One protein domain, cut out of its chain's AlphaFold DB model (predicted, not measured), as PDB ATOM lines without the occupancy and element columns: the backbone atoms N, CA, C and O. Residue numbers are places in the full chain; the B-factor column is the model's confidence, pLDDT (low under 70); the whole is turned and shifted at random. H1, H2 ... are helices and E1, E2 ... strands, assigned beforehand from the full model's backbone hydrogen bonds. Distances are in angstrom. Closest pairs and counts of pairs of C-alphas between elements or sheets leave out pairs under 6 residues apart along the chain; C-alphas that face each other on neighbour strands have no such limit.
ATOM      1  N   GLU A  76     201.568 133.571 151.259       85.25
ATOM      2  CA  GLU A  76     200.680 134.509 150.564       85.25
ATOM      3  C   GLU A  76     199.318 133.893 150.241       85.25
ATOM      4  O   GLU A  76     198.289 134.553 150.376       85.25
ATOM      5  N   VAL A  77     199.285 132.606 149.878       84.81
ATOM      6  CA  VAL A  77     198.023 131.882 149.659       84.81
ATOM      7  C   VAL A  77     197.255 131.769 150.973       84.81
ATOM      8  O   VAL A  77     196.059 132.048 151.019       84.81
ATOM      9  N   GLU A  78     197.944 131.429 152.063       85.31
ATOM     10  CA  GLU A  78     197.329 131.384 153.390       85.31
ATOM     11  C   GLU A  78     196.843 132.756 153.857       85.31
ATOM     12  O   GLU A  78     195.728 132.892 154.357       85.31
ATOM     13  N   LYS A  79     197.625 133.805 153.614       89.62
ATOM     14  CA  LYS A  79     197.254 135.196 153.889       89.62
ATOM     15  C   LYS A  79     196.042 135.655 153.074       89.62
ATOM     16  O   LYS A  79     195.266 136.490 153.550       89.62
ATOM     17  N   ALA A  80     195.843 135.126 151.868       90.62
ATOM     18  CA  ALA A  80     194.683 135.419 151.029       90.62
ATOM     19  C   ALA A  80     193.385 134.753 151.524       90.62
ATOM     20  O   ALA A  80     192.308 135.273 151.248       90.62
ATOM     21  N   LYS A  81     193.473 133.685 152.333       89.19
ATOM     22  CA  LYS A  81     192.319 133.057 153.015       89.19
ATOM     23  C   LYS A  81     191.775 133.874 154.195       89.19
ATOM     24  O   LYS A  81     190.822 133.459 154.855       89.19
ATOM     25  N   PHE A  82     192.394 135.010 154.503       92.38
ATOM     26  CA  PHE A  82     191.908 135.985 155.476       92.38
ATOM     27  C   PHE A  82     191.305 137.189 154.747       92.38
ATOM     28  O   PHE A  82     191.918 137.683 153.787       92.38
ATOM     29  N   PRO A  83     190.134 137.689 155.185       93.56
ATOM     30  CA  PRO A  83     189.453 138.762 154.483       93.56
ATOM     31  C   PRO A  83     190.286 140.050 154.557       93.56
ATOM     32  O   PRO A  83     191.039 140.252 155.514       93.56
ATOM     33  N   PRO A  84     190.209 140.934 153.552       95.00
ATOM     34  CA  PRO A  84     190.630 142.312 153.756       95.00
ATOM     35  C   PRO A  84     189.760 142.940 154.853       95.00
ATOM     36  O   PRO A  84     188.570 142.648 154.927       95.00
ATOM     37  N   LEU A  85     190.352 143.790 155.690       94.94
ATOM     38  CA  LEU A  85     189.617 144.593 156.664       94.94
ATOM     39  C   LEU A  85     189.868 146.068 156.381       94.94
ATOM     40  O   LEU A  85     191.008 146.477 156.155       94.94
ATOM     41  N   THR A  86     188.801 146.853 156.406       95.44
ATOM     42  CA  THR A  86     188.815 148.311 156.287       95.44
ATOM     43  C   THR A  86     188.733 148.984 157.656       95.44
ATOM     44  O   THR A  86     188.269 148.393 158.636       95.44
ATOM     45  N   LEU A  87     189.139 150.256 157.733       93.94
ATOM     46  CA  LEU A  87     188.937 151.083 158.931       93.94
ATOM     47  C   LEU A  87     187.467 151.124 159.364       93.94
ATOM     48  O   LEU A  87     187.186 151.055 160.562       93.94
ATOM     49  N   LYS A  88     186.535 151.194 158.407       93.50
ATOM     50  CA  LYS A  88     185.099 151.179 158.690       93.50
ATOM     51  C   LYS A  88     184.647 149.867 159.321       93.50
ATOM     52  O   LYS A  88     184.011 149.903 160.367       93.50
ATOM     53  N   GLU A  89     185.000 148.725 158.732       92.50
ATOM     54  CA  GLU A  89     184.593 147.413 159.256       92.50
ATOM     55  C   GLU A  89     185.076 147.202 160.691       92.50
ATOM     56  O   GLU A  89     184.312 146.729 161.525       92.50
ATOM     57  N   VAL A  90     186.310 147.610 161.007       92.12
ATOM     58  CA  VAL A  90     186.841 147.526 162.375       92.12
ATOM     59  C   VAL A  90     186.156 148.531 163.311       92.12
ATOM     60  O   VAL A  90     185.848 148.187 164.451       92.12
ATOM     61  N   SER A  91     185.872 149.752 162.847       91.00
ATOM     62  CA  SER A  91     185.125 150.765 163.610       91.00
ATOM     63  C   SER A  91     183.699 150.311 163.945       91.00
ATOM     64  O   SER A  91     183.224 150.541 165.059       91.00
ATOM     65  N   ASP A  92     183.035 149.612 163.026       90.00
ATOM     66  CA  ASP A  92     181.665 149.115 163.193       90.00
ATOM     67  C   ASP A  92     181.565 147.961 164.210       90.00
ATOM     68  O   ASP A  92     180.481 147.685 164.729       90.00
ATOM     69  N   LEU A  93     182.683 147.315 164.573       87.19
ATOM     70  CA  LEU A  93     182.712 146.329 165.665       87.19
ATOM     71  C   LEU A  93     182.448 146.966 167.039       87.19
ATOM     72  O   LEU A  93     182.039 146.272 167.980       87.19
ATOM     73  N   PHE A  94     182.669 148.277 167.166       83.06
ATOM     74  CA  PHE A  94     182.404 149.040 168.378       83.06
ATOM     75  C   PHE A  94     180.946 149.523 168.398       83.06
ATOM     76  O   PHE A  94     180.537 150.375 167.611       83.06
ATOM     77  N   LEU A  95     180.165 149.017 169.361       73.44
ATOM     78  CA  LEU A  95     178.734 149.335 169.517       73.44
ATOM     79  C   LEU A  95     178.443 150.816 169.800       73.44
ATOM     80  O   LEU A  95     177.327 151.278 169.580       73.44
ATOM     81  N   SER A  96     179.421 151.545 170.330       77.62
ATOM     82  CA  SER A  96     179.328 152.968 170.638       77.62
ATOM     83  C   SER A  96     180.713 153.610 170.605       77.62
ATOM     84  O   SER A  96     181.736 152.922 170.623       77.62
ATOM     85  N   ASP A  97     180.743 154.941 170.573       72.50
ATOM     86  CA  ASP A  97     181.977 155.740 170.596       72.50
ATOM     87  C   ASP A  97     182.760 155.595 171.909       72.50
ATOM     88  O   ASP A  97     183.987 155.724 171.925       72.50
ATOM     89  N   ASP A  98     182.066 155.183 172.969       75.06
ATOM     90  CA  ASP A  98     182.609 155.030 174.320       75.06
ATOM     91  C   ASP A  98     183.035 153.586 174.638       75.06
ATOM     92  O   ASP A  98     183.507 153.298 175.746       75.06
ATOM     93  N   ALA A  99     182.847 152.663 173.689       76.81
ATOM     94  CA  ALA A  99     183.059 151.238 173.888       76.81
ATOM     95  C   ALA A  99     184.521 150.915 174.256       76.81
ATOM     96  O   ALA A  99     185.477 151.433 173.673       76.81
ATOM     97  N   ALA A 100     184.694 150.040 175.249       81.38
ATOM     98  CA  ALA A 100     186.003 149.562 175.687       81.38
ATOM     99  C   ALA A 100     186.539 148.458 174.759       81.38
ATOM    100  O   ALA A 100     185.767 147.819 174.042       81.38
ATOM    101  N   VAL A 101     187.848 148.196 174.797       80.56
ATOM    102  CA  VAL A 101     188.492 147.156 173.969       80.56
ATOM    103  C   VAL A 101     187.861 145.782 174.209       80.56
ATOM    104  O   VAL A 101     187.610 145.029 173.276       80.56
ATOM    105  N   GLU A 102     187.491 145.469 175.445       80.25
ATOM    106  CA  GLU A 102     186.893 144.188 175.827       80.25
ATOM    107  C   GLU A 102     185.578 143.897 175.091       80.25
ATOM    108  O   GLU A 102     185.172 142.739 174.968       80.25
ATOM    109  N   THR A 103     184.903 144.931 174.578       73.12
ATOM    110  CA  THR A 103     183.659 144.773 173.812       73.12
ATOM    111  C   THR A 103     183.885 144.200 172.413       73.12
ATOM    112  O   THR A 103     182.961 143.602 171.856       73.12
ATOM    113  N   ILE A 104     185.098 144.332 171.862       74.69
ATOM    114  CA  ILE A 104     185.440 143.812 170.533       74.69
ATOM    115  C   ILE A 104     186.124 142.444 170.573       74.69
ATOM    116  O   ILE A 104     185.995 141.694 169.614       74.69
ATOM    117  N   LEU A 105     186.733 142.049 171.698       80.06
ATOM    118  CA  LEU A 105     187.390 140.735 171.867       80.06
ATOM    119  C   LEU A 105     186.421 139.532 171.842       80.06
ATOM    120  O   LEU A 105     186.823 138.386 172.008       80.06
ATOM    121  N   LYS A 106     185.119 139.790 171.692       71.00
ATOM    122  CA  LYS A 106     184.056 138.780 171.560       71.00
ATOM    123  C   LYS A 106     183.360 138.846 170.203       71.00
ATOM    124  O   LYS A 106     182.291 138.263 170.035       71.00
ATOM    125  N   ARG A 107     183.898 139.633 169.267       80.69
ATOM    126  CA  ARG A 107     183.296 139.835 167.952       80.69
ATOM    127  C   ARG A 107     183.810 138.808 166.967       80.69
ATOM    128  O   ARG A 107     184.992 138.468 166.933       80.69
ATOM    129  N   GLU A 108     182.870 138.362 166.157       84.62
ATOM    130  CA  GLU A 108     183.053 137.365 165.126       84.62
ATOM    131  C   GLU A 108     182.568 137.948 163.808       84.62
ATOM    132  O   GLU A 108     181.486 138.535 163.737       84.62
ATOM    133  N   ILE A 109     183.389 137.806 162.773       86.06
ATOM    134  CA  ILE A 109     183.080 138.253 161.419       86.06
ATOM    135  C   ILE A 109     182.979 137.001 160.561       86.06
ATOM    136  O   ILE A 109     183.981 136.328 160.320       86.06
ATOM    137  N   ALA A 110     181.771 136.665 160.119       88.06
ATOM    138  CA  ALA A 110     181.588 135.627 159.113       88.06
ATOM    139  C   ALA A 110     182.072 136.156 157.758       88.06
ATOM    140  O   ALA A 110     181.735 137.278 157.378       88.06
ATOM    141  N   TYR A 111     182.856 135.365 157.029       88.56
ATOM    142  CA  TYR A 111     183.452 135.817 155.776       88.56
ATOM    143  C   TYR A 111     183.643 134.685 154.765       88.56
ATOM    144  O   TYR A 111     183.665 133.500 155.111       88.56
ATOM    145  N   VAL A 112     183.795 135.086 153.500       87.31
ATOM    146  CA  VAL A 112     184.193 134.217 152.392       87.31
ATOM    147  C   VAL A 112     185.297 134.913 151.596       87.31
ATOM    148  O   VAL A 112     185.167 136.090 151.271       87.31
ATOM    149  N   THR A 113     186.375 134.201 151.284       87.56
ATOM    150  CA  THR A 113     187.431 134.630 150.352       87.56
ATOM    151  C   THR A 113     187.452 133.730 149.117       87.56
ATOM    152  O   THR A 113     186.822 132.670 149.112       87.56
ATOM    153  N   GLY A 114     188.183 134.145 148.077       82.06
ATOM    154  CA  GLY A 114     188.356 133.406 146.822       82.06
ATOM    155  C   GLY A 114     187.097 133.323 145.952       82.06
ATOM    156  O   GLY A 114     185.968 133.444 146.425       82.06
ATOM    157  N   ASN A 115     187.288 133.079 144.656       81.31
ATOM    158  CA  ASN A 115     186.206 133.088 143.663       81.31
ATOM    159  C   ASN A 115     185.532 131.712 143.463       81.31
ATOM    160  O   ASN A 115     185.083 131.388 142.364       81.31
ATOM    161  N   GLY A 116     185.451 130.900 144.523       72.06
ATOM    162  CA  GLY A 116     184.776 129.595 144.532       72.06
ATOM    163  C   GLY A 116     185.662 128.443 145.012       72.06
ATOM    164  O   GLY A 116     186.863 128.604 145.178       72.06
ATOM    165  N   PHE A 117     185.074 127.260 145.210       70.50
ATOM    166  CA  PHE A 117     185.708 126.120 145.896       70.50
ATOM    167  C   PHE A 117     187.031 125.610 145.299       70.50
ATOM    168  O   PHE A 117     187.789 124.944 145.993       70.50
ATOM    169  N   THR A 118     187.314 125.896 144.027       71.94
ATOM    170  CA  THR A 118     188.557 125.483 143.356       71.94
ATOM    171  C   THR A 118     189.684 126.513 143.473       71.94
ATOM    172  O   THR A 118     190.803 126.237 143.045       71.94
ATOM    173  N   ASP A 119     189.405 127.712 143.991       76.00
ATOM    174  CA  ASP A 119     190.403 128.760 144.201       76.00
ATOM    175  C   ASP A 119     191.237 128.424 145.455       76.00
ATOM    176  O   ASP A 119     190.665 128.215 146.526       76.00
ATOM    177  N   PRO A 120     192.581 128.381 145.375       79.56
ATOM    178  CA  PRO A 120     193.431 128.069 146.528       79.56
ATOM    179  C   PRO A 120     193.309 129.087 147.676       79.56
ATOM    180  O   PRO A 120     193.711 128.796 148.803       79.56
ATOM    181  N   THR A 121     192.760 130.272 147.404       84.00
ATOM    182  CA  THR A 121     192.463 131.320 148.387       84.00
ATOM    183  C   THR A 121     191.032 131.243 148.922       84.00
ATOM    184  O   THR A 121     190.664 132.020 149.810       84.00
ATOM    185  N   HIS A 122     190.216 130.313 148.409       84.69
ATOM    186  CA  HIS A 122     188.857 130.139 148.879       84.69
ATOM    187  C   HIS A 122     188.825 129.648 150.311       84.69
ATOM    188  O   HIS A 122     189.498 128.688 150.691       84.69
ATOM    189  N   TYR A 123     188.017 130.327 151.107       85.12
ATOM    190  CA  TYR A 123     187.757 129.934 152.470       85.12
ATOM    191  C   TYR A 123     186.452 130.558 152.929       85.12
ATOM    192  O   TYR A 123     186.207 131.736 152.688       85.12
ATOM    193  N   LYS A 124     185.630 129.774 153.618       85.25
ATOM    194  CA  LYS A 124     184.414 130.233 154.285       85.25
ATOM    195  C   LYS A 124     184.552 129.919 155.765       85.25
ATOM    196  O   LYS A 124     184.757 128.765 156.129       85.25
ATOM    197  N   GLY A 125     184.436 130.930 156.615       85.19
ATOM    198  CA  GLY A 125     184.613 130.729 158.046       85.19
ATOM    199  C   GLY A 125     184.273 131.948 158.882       85.19
ATOM    200  O   GLY A 125     183.608 132.880 158.427       85.19
ATOM    201  N   ILE A 126     184.728 131.902 160.130       86.75
ATOM    202  CA  ILE A 126     184.553 132.963 161.116       86.75
ATOM    203  C   ILE A 126     185.932 133.479 161.511       86.75
ATOM    204  O   ILE A 126     186.832 132.699 161.827       86.75
ATOM    205  N   LEU A 127     186.078 134.800 161.487       89.62
ATOM    206  CA  LEU A 127     187.224 135.516 162.021       89.62
ATOM    207  C   LEU A 127     186.861 136.035 163.416       89.62
ATOM    208  O   LEU A 127     186.022 136.927 163.539       89.62
ATOM    209  N   SER A 128     187.483 135.490 164.457       91.06
ATOM    210  CA  SER A 128     187.280 135.929 165.842       91.06
ATOM    211  C   SER A 128     188.393 136.884 166.252       91.06
ATOM    212  O   SER A 128     189.576 136.554 166.137       91.06
ATOM    213  N   ILE A 129     188.027 138.062 166.752       89.62
ATOM    214  CA  ILE A 129     188.991 139.050 167.246       89.62
ATOM    215  C   ILE A 129     189.443 138.658 168.651       89.62
ATOM    216  O   ILE A 129     188.611 138.480 169.535       89.62
ATOM    217  N   ILE A 130     190.754 138.542 168.859       87.69
ATOM    218  CA  ILE A 130     191.335 138.099 170.137       87.69
ATOM    219  C   ILE A 130     192.212 139.152 170.810       87.69
ATOM    220  O   ILE A 130     192.441 139.063 172.012       87.69
ATOM    221  N   GLU A 131     192.671 140.159 170.066       87.56
ATOM    222  CA  GLU A 131     193.427 141.289 170.606       87.56
ATOM    223  C   GLU A 131     193.171 142.535 169.764       87.56
ATOM    224  O   GLU A 131     192.996 142.452 168.543       87.56
ATOM    225  N   PHE A 132     193.176 143.693 170.415       88.00
ATOM    226  CA  PHE A 132     193.174 144.981 169.743       88.00
ATOM    227  C   PHE A 132     194.001 145.971 170.545       88.00
ATOM    228  O   PHE A 132     193.631 146.356 171.655       88.00
ATOM    229  N   ASP A 133     195.083 146.410 169.929       86.75
ATOM    230  CA  ASP A 133     196.011 147.383 170.466       86.75
ATOM    231  C   ASP A 133     196.035 148.618 169.582       86.75
ATOM    232  O   ASP A 133     195.870 148.562 168.362       86.75
ATOM    233  N   TYR A 134     196.258 149.767 170.203       87.62
ATOM    234  CA  TYR A 134     196.361 151.023 169.483       87.62
ATOM    235  C   TYR A 134     197.176 152.038 170.273       87.62
ATOM    236  O   TYR A 134     197.132 152.091 171.507       87.62
ATOM    237  N   GLY A 135     197.895 152.890 169.551       85.75
ATOM    238  CA  GLY A 135     198.535 154.045 170.150       85.75
ATOM    239  C   GLY A 135     199.669 154.648 169.358       85.75
ATOM    240  O   GLY A 135     199.876 154.343 168.185       85.75
ATOM    241  N   ASP A 136     200.365 155.551 170.033       83.31
ATOM    242  CA  ASP A 136     201.530 156.230 169.494       83.31
ATOM    243  C   ASP A 136     202.763 155.335 169.693       83.31
ATOM    244  O   ASP A 136     202.925 154.689 170.731       83.31
ATOM    245  N   VAL A 137     203.643 155.283 168.699       79.81
ATOM    246  CA  VAL A 137     204.856 154.465 168.700       79.81
ATOM    247  C   VAL A 137     206.080 155.311 168.367       79.81
ATOM    248  O   VAL A 137     206.004 156.333 167.688       79.81
ATOM    249  N   GLU A 138     207.239 154.871 168.848       75.50
ATOM    250  CA  GLU A 138     208.507 155.586 168.657       75.50
ATOM    251  C   GLU A 138     209.119 155.324 167.265       75.50
ATOM    252  O   GLU A 138     209.941 156.104 166.793       75.50
ATOM    253  N   THR A 139     208.718 154.243 166.587       76.56
ATOM    254  CA  THR A 139     209.307 153.807 165.310       76.56
ATOM    255  C   THR A 139     208.326 153.912 164.154       76.56
ATOM    256  O   THR A 139     207.179 153.478 164.267       76.56
ATOM    257  N   SER A 140     208.800 154.405 163.012       79.31
ATOM    258  CA  SER A 140     208.012 154.466 161.783       79.31
ATOM    259  C   SER A 140     207.657 153.066 161.283       79.31
ATOM    260  O   SER A 140     208.494 152.165 161.278       79.31
ATOM    261  N   TYR A 141     206.426 152.910 160.808       86.25
ATOM    262  CA  TYR A 141     205.960 151.673 160.196       86.25
ATOM    263  C   TYR A 141     206.663 151.392 158.859       86.25
ATOM    264  O   TYR A 141     206.784 152.284 158.015       86.25
ATOM    265  N   ILE A 142     207.109 150.149 158.644       83.38
ATOM    266  CA  ILE A 142     207.700 149.713 157.366       83.38
ATOM    267  C   ILE A 142     206.745 148.786 156.615       83.38
ATOM    268  O   ILE A 142     206.479 149.041 155.441       83.38
ATOM    269  N   SER A 143     206.268 147.728 157.274       86.56
ATOM    270  CA  SER A 143     205.337 146.731 156.739       86.56
ATOM    271  C   SER A 143     204.720 145.901 157.873       86.56
ATOM    272  O   SER A 143     205.171 145.959 159.017       86.56
ATOM    273  N   ALA A 144     203.731 145.070 157.560       86.88
ATOM    274  CA  ALA A 144     203.105 144.220 158.567       86.88
ATOM    275  C   ALA A 144     204.040 143.108 159.069       86.88
ATOM    276  O   ALA A 144     203.902 142.643 160.196       86.88
ATOM    277  N   ASP A 145     205.012 142.695 158.255       82.69
ATOM    278  CA  ASP A 145     205.981 141.656 158.617       82.69
ATOM    279  C   ASP A 145     207.240 142.228 159.296       82.69
ATOM    280  O   ASP A 145     207.939 141.513 160.014       82.69
ATOM    281  N   THR A 146     207.538 143.522 159.114       76.94
ATOM    282  CA  THR A 146     208.727 144.182 159.684       76.94
ATOM    283  C   THR A 146     208.482 145.646 160.043       76.94
ATOM    284  O   THR A 146     207.814 146.378 159.320       76.94
ATOM    285  N   GLY A 147     209.108 146.127 161.121       64.00
ATOM    286  CA  GLY A 147     209.127 147.563 161.429       64.00
ATOM    287  C   GLY A 147     207.862 148.105 162.097       64.00
ATOM    288  O   GLY A 147     207.608 149.299 162.017       64.00
ATOM    289  N   TYR A 148     207.089 147.265 162.785       69.19
ATOM    290  CA  TYR A 148     206.152 147.720 163.811       69.19
ATOM    291  C   TYR A 148     206.623 147.190 165.171       69.19
ATOM    292  O   TYR A 148     207.015 146.030 165.314       69.19
ATOM    293  N   LYS A 149     206.655 148.068 166.170       64.31
ATOM    294  CA  LYS A 149     206.857 147.706 167.572       64.31
ATOM    295  C   LYS A 149     205.817 148.469 168.361       64.31
ATOM    296  O   LYS A 149     205.918 149.687 168.496       64.31
ATOM    297  N   ILE A 150     204.848 147.746 168.900       58.00
ATOM    298  CA  ILE A 150     203.943 148.316 169.888       58.00
ATOM    299  C   ILE A 150     204.770 148.485 171.161       58.00
ATOM    300  O   ILE A 150     205.000 147.546 171.919       58.00
ATOM    301  N   SER A 151     205.310 149.683 171.364       52.34
ATOM    302  CA  SER A 151     205.706 150.091 172.706       52.34
ATOM    303  C   SER A 151     204.402 150.397 173.441       52.34
ATOM    304  O   SER A 151     203.588 151.156 172.919       52.34
ATOM    305  N   PHE A 152     204.188 149.828 174.630       52.09
ATOM    306  CA  PHE A 152     202.991 150.023 175.472       52.09
ATOM    307  C   PHE A 152     202.795 151.470 175.980       52.09
ATOM    308  O   PHE A 152     202.210 151.710 177.035       52.09
ATOM    309  N   LYS A 153     203.308 152.474 175.273       46.16
ATOM    310  CA  LYS A 153     203.290 153.863 175.698       46.16
ATOM    311  C   LYS A 153     202.211 154.642 174.949       46.16
ATOM    312  O   LYS A 153     202.431 155.172 173.871       46.16
ATOM    313  N   SER A 154     201.087 154.831 175.642       48.25
ATOM    314  CA  SER A 154     200.482 156.154 175.907       48.25
ATOM    315  C   SER A 154     199.053 156.429 175.422       48.25
ATOM    316  O   SER A 154     198.426 157.309 176.014       48.25
ATOM    317  N   ALA A 155     198.492 155.694 174.451       51.00
ATOM    318  CA  ALA A 155     197.117 155.965 173.990       51.00
ATOM    319  C   ALA A 155     196.046 155.080 174.645       51.00
ATOM    320  O   ALA A 155     194.954 155.584 174.929       51.00
ATOM    321  N   ALA A 156     196.366 153.809 174.923       53.97
ATOM    322  CA  ALA A 156     195.530 152.887 175.692       53.97
ATOM    323  C   ALA A 156     195.351 153.439 177.119       53.97
ATOM    324  O   ALA A 156     196.177 153.233 178.002       53.97
ATOM    325  N   GLY A 157     194.322 154.267 177.304       54.47
ATOM    326  CA  GLY A 157     194.031 154.978 178.552       54.47
ATOM    327  C   GLY A 157     193.736 156.472 178.391       54.47
ATOM    328  O   GLY A 157     193.012 157.019 179.217       54.47
ATOM    329  N   LYS A 158     194.223 157.133 177.327       68.81
ATOM    330  CA  LYS A 158     193.954 158.567 177.066       68.81
ATOM    331  C   LYS A 158     192.867 158.802 176.020       68.81
ATOM    332  O   LYS A 158     192.113 159.761 176.134       68.81
ATOM    333  N   VAL A 159     192.783 157.936 175.013       80.69
ATOM    334  CA  VAL A 159     191.800 158.032 173.925       80.69
ATOM    335  C   VAL A 159     191.083 156.695 173.815       80.69
ATOM    336  O   VAL A 159     191.718 155.650 173.928       80.69
ATOM    337  N   LYS A 160     189.762 156.708 173.627       84.88
ATOM    338  CA  LYS A 160     188.975 155.483 173.431       84.88
ATOM    339  C   LYS A 160     189.239 154.874 172.043       84.88
ATOM    340  O   LYS A 160     189.520 155.631 171.113       84.88
ATOM    341  N   PRO A 161     189.123 153.545 171.872       86.06
ATOM    342  CA  PRO A 161     189.474 152.861 170.625       86.06
ATOM    343  C   PRO A 161     188.786 153.437 169.382       86.06
ATOM    344  O   PRO A 161     189.449 153.748 168.394       86.06
ATOM    345  N   LYS A 162     187.464 153.653 169.442       87.69
ATOM    346  CA  LYS A 162     186.695 154.151 168.296       87.69
ATOM    347  C   LYS A 162     187.049 155.597 167.943       87.69
ATOM    348  O   LYS A 162     187.207 155.922 166.772       87.69
ATOM    349  N   ALA A 163     187.282 156.449 168.943       87.19
ATOM    350  CA  ALA A 163     187.792 157.802 168.724       87.19
ATOM    351  C   ALA A 163     189.202 157.795 168.100       87.19
ATOM    352  O   ALA A 163     189.506 158.604 167.221       87.19
ATOM    353  N   PHE A 164     190.058 156.853 168.508       88.69
ATOM    354  CA  PHE A 164     191.382 156.684 167.917       88.69
ATOM    355  C   PHE A 164     191.283 156.251 166.444       88.69
ATOM    356  O   PHE A 164     191.904 156.883 165.591       88.69
ATOM    357  N   LEU A 165     190.442 155.258 166.130       90.06
ATOM    358  CA  LEU A 165     190.123 154.828 164.760       90.06
ATOM    359  C   LEU A 165     189.559 155.963 163.903       90.06
ATOM    360  O   LEU A 165     189.990 156.138 162.765       90.06
ATOM    361  N   LYS A 166     188.654 156.780 164.454       90.00
ATOM    362  CA  LYS A 166     188.053 157.908 163.732       90.00
ATOM    363  C   LYS A 166     189.113 158.855 163.168       90.00
ATOM    364  O   LYS A 166     189.008 159.268 162.022       90.00
ATOM    365  N   SER A 167     190.176 159.138 163.920       88.56
ATOM    366  CA  SER A 167     191.252 160.009 163.423       88.56
ATOM    367  C   SER A 167     192.005 159.436 162.208       88.56
ATOM    368  O   SER A 167     192.506 160.197 161.382       88.56
ATOM    369  N   PHE A 168     192.052 158.106 162.067       91.25
ATOM    370  CA  PHE A 168     192.547 157.456 160.854       91.25
ATOM    371  C   PHE A 168     191.526 157.547 159.725       91.25
ATOM    372  O   PHE A 168     191.904 157.897 158.613       91.25
ATOM    373  N   ILE A 169     190.243 157.303 160.000       92.88
ATOM    374  CA  ILE A 169     189.172 157.433 159.000       92.88
ATOM    375  C   ILE A 169     189.161 158.845 158.403       92.88
ATOM    376  O   ILE A 169     189.142 158.991 157.186       92.88
ATOM    377  N   ASP A 170     189.263 159.873 159.245       91.31
ATOM    378  CA  ASP A 170     189.285 161.275 158.816       91.31
ATOM    379  C   ASP A 170     190.502 161.595 157.917       91.31
ATOM    380  O   ASP A 170     190.427 162.481 157.069       91.31
ATOM    381  N   SER A 171     191.619 160.870 158.078       90.62
ATOM    382  CA  SER A 171     192.888 161.137 157.374       90.62
ATOM    383  C   SER A 171     193.116 160.254 156.139       90.62
ATOM    384  O   SER A 171     193.786 160.668 155.194       90.62
ATOM    385  N   TYR A 172     192.590 159.027 156.148       92.00
ATOM    386  CA  TYR A 172     192.865 157.981 155.153       92.00
ATOM    387  C   TYR A 172     191.603 157.498 154.422       92.00
ATOM    388  O   TYR A 172     191.715 156.872 153.369       92.00
ATOM    389  N   GLY A 173     190.416 157.811 154.945       94.88
ATOM    390  CA  GLY A 173     189.124 157.373 154.423       94.88
ATOM    391  C   GLY A 173     188.646 156.040 155.006       94.88
ATOM    392  O   GLY A 173     189.429 155.178 155.397       94.88
ATOM    393  N   GLU A 174     187.326 155.855 155.034       94.06
ATOM    394  CA  GLU A 174     186.648 154.669 155.585       94.06
ATOM    395  C   GLU A 174     187.079 153.345 154.940       94.06
ATOM    396  O   GLU A 174     187.152 152.318 155.613       94.06
ATOM    397  N   THR A 175     187.388 153.375 153.643       95.75
ATOM    398  CA  THR A 175     187.752 152.200 152.839       95.75
ATOM    399  C   THR A 175     189.240 151.862 152.897       95.75
ATOM    400  O   THR A 175     189.688 150.973 152.173       95.75
ATOM    401  N   ALA A 176     190.033 152.581 153.696       95.25
ATOM    402  CA  ALA A 176     191.453 152.292 153.824       95.25
ATOM    403  C   ALA A 176     191.656 150.908 154.457       95.25
ATOM    404  O   ALA A 176     191.025 150.574 155.462       95.25
ATOM    405  N   LEU A 177     192.531 150.111 153.843       95.81
ATOM    406  CA  LEU A 177     192.761 148.717 154.205       95.81
ATOM    407  C   LEU A 177     193.861 148.584 155.252       95.81
ATOM    408  O   LEU A 177     194.879 149.269 155.190       95.81
ATOM    409  N   PHE A 178     193.664 147.651 156.177       95.38
ATOM    410  CA  PHE A 178     194.730 147.172 157.043       95.38
ATOM    411  C   PHE A 178     195.703 146.301 156.249       95.38
ATOM    412  O   PHE A 178     195.296 145.444 155.458       95.38
ATOM    413  N   ASP A 179     196.991 146.452 156.540       94.19
ATOM    414  CA  ASP A 179     197.999 145.514 156.079       94.19
ATOM    415  C   ASP A 179     197.898 144.217 156.882       94.19
ATOM    416  O   ASP A 179     197.713 144.217 158.099       94.19
ATOM    417  N   LYS A 180     198.048 143.087 156.197       94.00
ATOM    418  CA  LYS A 180     198.056 141.759 156.812       94.00
ATOM    419  C   LYS A 180     199.487 141.320 157.081       94.00
ATOM    420  O   LYS A 180     200.329 141.405 156.185       94.00
ATOM    421  N   LYS A 181     199.753 140.770 158.259       90.62
ATOM    422  CA  LYS A 181     200.987 140.027 158.532       90.62
ATOM    423  C   LYS A 181     200.901 138.608 157.973       90.62
ATOM    424  O   LYS A 181     199.810 138.104 157.696       90.62
ATOM    425  N   THR A 182     202.047 137.956 157.822       88.88
ATOM    426  CA  THR A 182     202.136 136.507 157.621       88.88
ATOM    427  C   THR A 182     201.364 135.755 158.720       88.88
ATOM    428  O   THR A 182     201.692 135.915 159.904       88.88
ATOM    429  N   PRO A 183     200.359 134.931 158.366       89.88
ATOM    430  CA  PRO A 183     199.604 134.155 159.343       89.88
ATOM    431  C   PRO A 183     200.470 133.148 160.107       89.88
ATOM    432  O   PRO A 183     201.425 132.588 159.569       89.88
ATOM    433  N   GLN A 184     200.103 132.870 161.358       85.88
ATOM    434  CA  GLN A 184     200.773 131.901 162.225       85.88
ATOM    435  C   GLN A 184     199.832 130.737 162.548       85.88
ATOM    436  O   GLN A 184     198.783 130.921 163.168       85.88
ATOM    437  N   LYS A 185     200.216 129.512 162.170       82.81
ATOM    438  CA  LYS A 185     199.499 128.303 162.597       82.81
ATOM    439  C   LYS A 185     199.695 128.119 164.109       82.81
ATOM    440  O   LYS A 185     200.827 128.005 164.572       82.81
ATOM    441  N   ARG A 186     198.601 128.104 164.880       78.06
ATOM    442  CA  ARG A 186     198.613 127.905 166.345       78.06
ATOM    443  C   ARG A 186     198.297 126.461 166.726       78.06
ATOM    444  O   ARG A 186     198.894 125.922 167.650       78.06
ATOM    445  N   SER A 187     197.368 125.843 166.007       79.00
ATOM    446  CA  SER A 187     197.025 124.421 166.093       79.00
ATOM    447  C   SER A 187     196.508 123.955 164.733       79.00
ATOM    448  O   SER A 187     196.427 124.752 163.798       79.00
ATOM    449  N   ASP A 188     196.130 122.685 164.608       71.50
ATOM    450  CA  ASP A 188     195.503 122.193 163.377       71.50
ATOM    451  C   ASP A 188     194.223 122.957 163.047       71.50
ATOM    452  O   ASP A 188     194.032 123.376 161.917       71.50
ATOM    453  N   THR A 189     193.429 123.290 164.062       76.94
ATOM    454  CA  THR A 189     192.144 123.972 163.888       76.94
ATOM    455  C   THR A 189     192.209 125.497 163.965       76.94
ATOM    456  O   THR A 189     191.178 126.142 163.779       76.94
ATOM    457  N   ARG A 190     193.373 126.099 164.263       82.19
ATOM    458  CA  ARG A 190     193.499 127.547 164.526       82.19
ATOM    459  C   ARG A 190     194.677 128.162 163.790       82.19
ATOM    460  O   ARG A 190     195.832 127.800 164.020       82.19
ATOM    461  N   THR A 191     194.382 129.167 162.970       88.12
ATOM    462  CA  THR A 191     195.395 130.030 162.350       88.12
ATOM    463  C   THR A 191     195.152 131.472 162.764       88.12
ATOM    464  O   THR A 191     194.034 131.973 162.668       88.12
ATOM    465  N   GLU A 192     196.202 132.127 163.235       90.50
ATOM    466  CA  GLU A 192     196.182 133.504 163.710       90.50
ATOM    467  C   GLU A 192     196.739 134.455 162.650       90.50
ATOM    468  O   GLU A 192     197.638 134.090 161.891       90.50
ATOM    469  N   ILE A 193     196.233 135.683 162.618       92.62
ATOM    470  CA  ILE A 193     196.746 136.772 161.793       92.62
ATOM    471  C   ILE A 193     196.746 138.081 162.585       92.62
ATOM    472  O   ILE A 193     195.917 138.287 163.475       92.62
ATOM    473  N   GLU A 194     197.657 138.981 162.229       92.12
ATOM    474  CA  GLU A 194     197.667 140.363 162.703       92.12
ATOM    475  C   GLU A 194     197.364 141.301 161.532       92.12
ATOM    476  O   GLU A 194     197.966 141.192 160.461       92.12
ATOM    477  N   TYR A 195     196.428 142.217 161.757       94.19
ATOM    478  CA  TYR A 195     196.097 143.323 160.873       94.19
ATOM    479  C   TYR A 195     196.671 144.599 161.463       94.19
ATOM    480  O   TYR A 195     196.453 144.890 162.639       94.19
ATOM    481  N   ILE A 196     197.401 145.359 160.656       93.19
ATOM    482  CA  ILE A 196     198.116 146.548 161.104       93.19
ATOM    483  C   ILE A 196     197.693 147.729 160.241       93.19
ATOM    484  O   ILE A 196     197.716 147.663 159.015       93.19
ATOM    485  N   PHE A 197     197.317 148.824 160.891       93.25
ATOM    486  CA  PHE A 197     197.145 150.117 160.244       93.25
ATOM    487  C   PHE A 197     198.075 151.111 160.919       93.25
ATOM    488  O   PHE A 197     198.113 151.191 162.145       93.25
ATOM    489  N   ALA A 198     198.831 151.872 160.139       90.31
ATOM    490  CA  ALA A 198     199.790 152.824 160.669       90.31
ATOM    491  C   ALA A 198     199.754 154.138 159.896       90.31
ATOM    492  O   ALA A 198     199.442 154.165 158.706       90.31
ATOM    493  N   THR A 199     200.107 155.230 160.571       84.50
ATOM    494  CA  THR A 199     200.341 156.504 159.894       84.50
ATOM    495  C   THR A 199     201.504 156.372 158.914       84.50
ATOM    496  O   THR A 199     202.408 155.547 159.093       84.50
ATOM    497  N   LYS A 200     201.507 157.205 157.870       75.19
ATOM    498  CA  LYS A 200     202.591 157.232 156.880       75.19
ATOM    499  C   LYS A 200     203.951 157.413 157.560       75.19
ATOM    500  O   LYS A 200     204.066 158.063 158.598       75.19
ATOM    501  N   LYS A 201     205.003 156.907 156.904       64.00
ATOM    502  CA  LYS A 201     206.402 156.898 157.387       64.00
ATOM    503  C   LYS A 201     206.924 158.240 157.922       64.00
ATOM    504  O   LYS A 201     207.855 158.233 158.717       64.00
ATOM    505  N   LEU A 202     206.354 159.366 157.493       62.16
ATOM    506  CA  LEU A 202     206.828 160.715 157.818       62.16
ATOM    507  C   LEU A 202     205.964 161.461 158.851       62.16
ATOM    508  O   LEU A 202     206.339 162.555 159.258       62.16
ATOM    509  N   GLU A 203     204.823 160.912 159.274       68.12
ATOM    510  CA  GLU A 203     203.930 161.578 160.234       68.12
ATOM    511  C   GLU A 203     204.373 161.285 161.671       68.12
ATOM    512  O   GLU A 203     204.434 160.120 162.068       68.12
ATOM    513  N   THR A 204     204.673 162.333 162.449       68.50
ATOM    514  CA  THR A 204     204.953 162.253 163.889       68.50
ATOM    515  C   THR A 204     203.846 162.954 164.699       68.50
ATOM    516  O   THR A 204     203.415 164.044 164.317       68.50
ATOM    517  N   PRO A 205     203.374 162.370 165.821       75.00
ATOM    518  CA  PRO A 205     203.744 161.052 166.348       75.00
ATOM    519  C   PRO A 205     203.319 159.919 165.401       75.00
ATOM    520  O   PRO A 205     202.299 160.026 164.725       75.00
ATOM    521  N   HIS A 206     204.109 158.842 165.331       83.00
ATOM    522  CA  HIS A 206     203.724 157.661 164.561       83.00
ATOM    523  C   HIS A 206     202.596 156.959 165.306       83.00
ATOM    524  O   HIS A 206     202.746 156.663 166.487       83.00
ATOM    525  N   ARG A 207     201.473 156.687 164.647       86.69
ATOM    526  CA  ARG A 207     200.305 156.067 165.286       86.69
ATOM    527  C   ARG A 207     200.020 154.736 164.624       86.69
ATOM    528  O   ARG A 207     200.148 154.621 163.405       86.69
ATOM    529  N   GLN A 208     199.648 153.739 165.414       89.06
ATOM    530  CA  GLN A 208     199.389 152.383 164.942       89.06
ATOM    531  C   GLN A 208     198.136 151.797 165.590       89.06
ATOM    532  O   GLN A 208     197.804 152.114 166.733       89.06
ATOM    533  N   ILE A 209     197.460 150.932 164.843       89.94
ATOM    534  CA  ILE A 209     196.386 150.048 165.286       89.94
ATOM    535  C   ILE A 209     196.810 148.636 164.906       89.94
ATOM    536  O   ILE A 209     197.196 148.399 163.760       89.94
ATOM    537  N   VAL A 210     196.723 147.709 165.851       90.44
ATOM    538  CA  VAL A 210     196.992 146.291 165.639       90.44
ATOM    539  C   VAL A 210     195.788 145.495 166.109       90.44
ATOM    540  O   VAL A 210     195.372 145.586 167.257       90.44
ATOM    541  N   LEU A 211     195.216 144.714 165.203       90.81
ATOM    542  CA  LEU A 211     194.091 143.825 165.460       90.81
ATOM    543  C   LEU A 211     194.570 142.393 165.236       90.81
ATOM    544  O   LEU A 211     194.925 142.027 164.114       90.81
ATOM    545  N   ARG A 212     194.571 141.568 166.283       90.94
ATOM    546  CA  ARG A 212     194.890 140.141 166.170       90.94
ATOM    547  C   ARG A 212     193.606 139.335 166.110       90.94
ATOM    548  O   ARG A 212     192.695 139.522 166.920       90.94
ATOM    549  N   ALA A 213     193.552 138.409 165.166       91.38
ATOM    550  CA  ALA A 213     192.384 137.584 164.935       91.38
ATOM    551  C   ALA A 213     192.760 136.126 164.675       91.38
ATOM    552  O   ALA A 213     193.842 135.827 164.172       91.38
ATOM    553  N   ILE A 214     191.842 135.218 164.992       89.81
ATOM    554  CA  ILE A 214     191.958 133.789 164.705       89.81
ATOM    555  C   ILE A 214     190.856 133.399 163.730       89.81
ATOM    556  O   ILE A 214     189.695 133.757 163.926       89.81
ATOM    557  N   ARG A 215     191.214 132.617 162.708       87.56
ATOM    558  CA  ARG A 215     190.248 131.816 161.952       87.56
ATOM    559  C   ARG A 215     190.246 130.380 162.470       87.56
ATOM    560  O   ARG A 215     191.310 129.815 162.752       87.56
ATOM    561  N   TYR A 216     189.056 129.798 162.563       78.62
ATOM    562  CA  TYR A 216     188.854 128.396 162.925       78.62
ATOM    563  C   TYR A 216     188.564 127.572 161.680       78.62
ATOM    564  O   TYR A 216     187.640 127.908 160.944       78.62
ATOM    565  N   GLN A 217     189.302 126.488 161.436       67.50
ATOM    566  CA  GLN A 217     188.936 125.574 160.347       67.50
ATOM    567  C   GLN A 217     187.486 125.084 160.523       67.50
ATOM    568  O   GLN A 217     187.120 124.687 161.633       67.50
ATOM    569  N   PRO A 218     186.656 125.118 159.464       59.72
ATOM    570  CA  PRO A 218     185.307 124.576 159.537       59.72
ATOM    571  C   PRO A 218     185.362 123.072 159.842       59.72
ATOM    572  O   PRO A 218     186.068 122.319 159.178       59.72
ATOM    573  N   MET A 219     184.601 122.620 160.848       42.66
ATOM    574  CA  MET A 219     184.530 121.194 161.206       42.66
ATOM    575  C   MET A 219     183.859 120.332 160.124       42.66
ATOM    576  O   MET A 219     184.011 119.117 160.146       42.66
ATOM    577  N   GLU A 220     183.150 120.940 159.167       44.56
ATOM    578  CA  GLU A 220     182.525 120.235 158.035       44.56
ATOM    579  C   GLU A 220     183.550 119.604 157.075       44.56
ATOM    580  O   GLU A 220     183.187 118.742 156.287       44.56
ATOM    581  N   GLU A 221     184.836 119.953 157.179       42.09
ATOM    582  CA  GLU A 221     185.929 119.269 156.470       42.09
ATOM    583  C   GLU A 221     186.347 117.930 157.125       42.09
ATOM    584  O   GLU A 221     187.246 117.259 156.616       42.09
ATOM    585  N   PHE A 222     185.706 117.525 158.235       36.06
ATOM    586  CA  PHE A 222     185.986 116.285 158.980       36.06
ATOM    587  C   PHE A 222     184.835 115.252 158.981       36.06
ATOM    588  O   PHE A 222     184.968 114.229 159.659       36.06
TER     589      PHE A 222
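AT A GLANCE: This is residues 76 to 222 of the 223 residues of an uncharacterized protein of Candidatus Nucleicultrix amoebiphila FS5 (UniProt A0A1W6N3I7). A long, twisted sheet of five strands makes the body; its long strands E2, E5 and E4 run side by side, and E2 bends so that its first residues turn off with E1 as a hairpin. H2 and H3 pack on each other near one end of the sheet, which H3 only grazes, and the short H4 extends past the end of E5, off the sheet. The printed part has 147 residues, with four named helices and five named strands in the order H1 H2 E1 E2 H3 E3 E4 E5 H4; the sheet's order is E1 E2 E5 E4 E3, antiparallel throughout. The class is mixed, helices and strands, with 72 residues in named elements, under half. The whole is compact, with a radius of gyration of the C-alphas of 15.6 A, and only just elongated, spanning 48 by 31 by 28 A.

IN THESE COORDINATES: Find C-alpha 123 at (187.757, 129.934, 152.470), where E2 begins; it runs to residue 137 over 34.0 A and bends by 74 degrees at residue 126. E5 is residues 206 to 216, 32.9 A, and E4 is residues 190 to 198, 26.3 A. The edge strands are E1, residues 108 to 113, and E3, residues 184 to 187. H3, residues 161 to 172, runs 16.6 A from C-alpha 161 at (189.474, 152.861, 170.625). H1 is residues 76 to 80, H2 residues 87 to 92, and H4 residues 219 to 222, ending at (185.986, 116.285, 158.980).

HOW THE PARTS SIT: Start between E2 and E5, where N 133 and O 210 are 2.8 A apart, within hydrogen-bond range. The hairpin of E1 and E2 has N 111 and O 125 at 2.9 A. E3, E4 and E5 form a meander, each strand the antiparallel neighbour of the one before: look for N 195 and O 211 at 2.8 A, and N 184 and O 192 at 2.8 A. Residues 179 to 180 pair antiparallel with residues 195 to 196 of E4. H3 only grazes the sheet with residues 161 to 168; the closest C-alphas of H3 and E2 are Pro 161 and Tyr 134, 7.2 A. H2 touches H3, closest at the C-alphas of Ser 91 and Lys 162, 6.0 A, opposite ways at a shallow tilt of 34 degrees, only just short of steep. H1 only grazes the sheet with residues 78 to 80. H4 is not on the sheet. Every O i to N i+4 pair is within range in H1 and H2, and 7 of 8 in H3; H4 is too short for such a pair.

THE WHOLE: The C-alphas farthest apart, Thr 204 and Phe 222, are 50.0 A apart. The printed part has no cut. The links H2 to E1, E2 to H3 and H3 to E3 are long. Mean pLDDT of the printed part is 81.5; look for values under 70 at residues 147 to 158, 201 to 204 and 217 to 222.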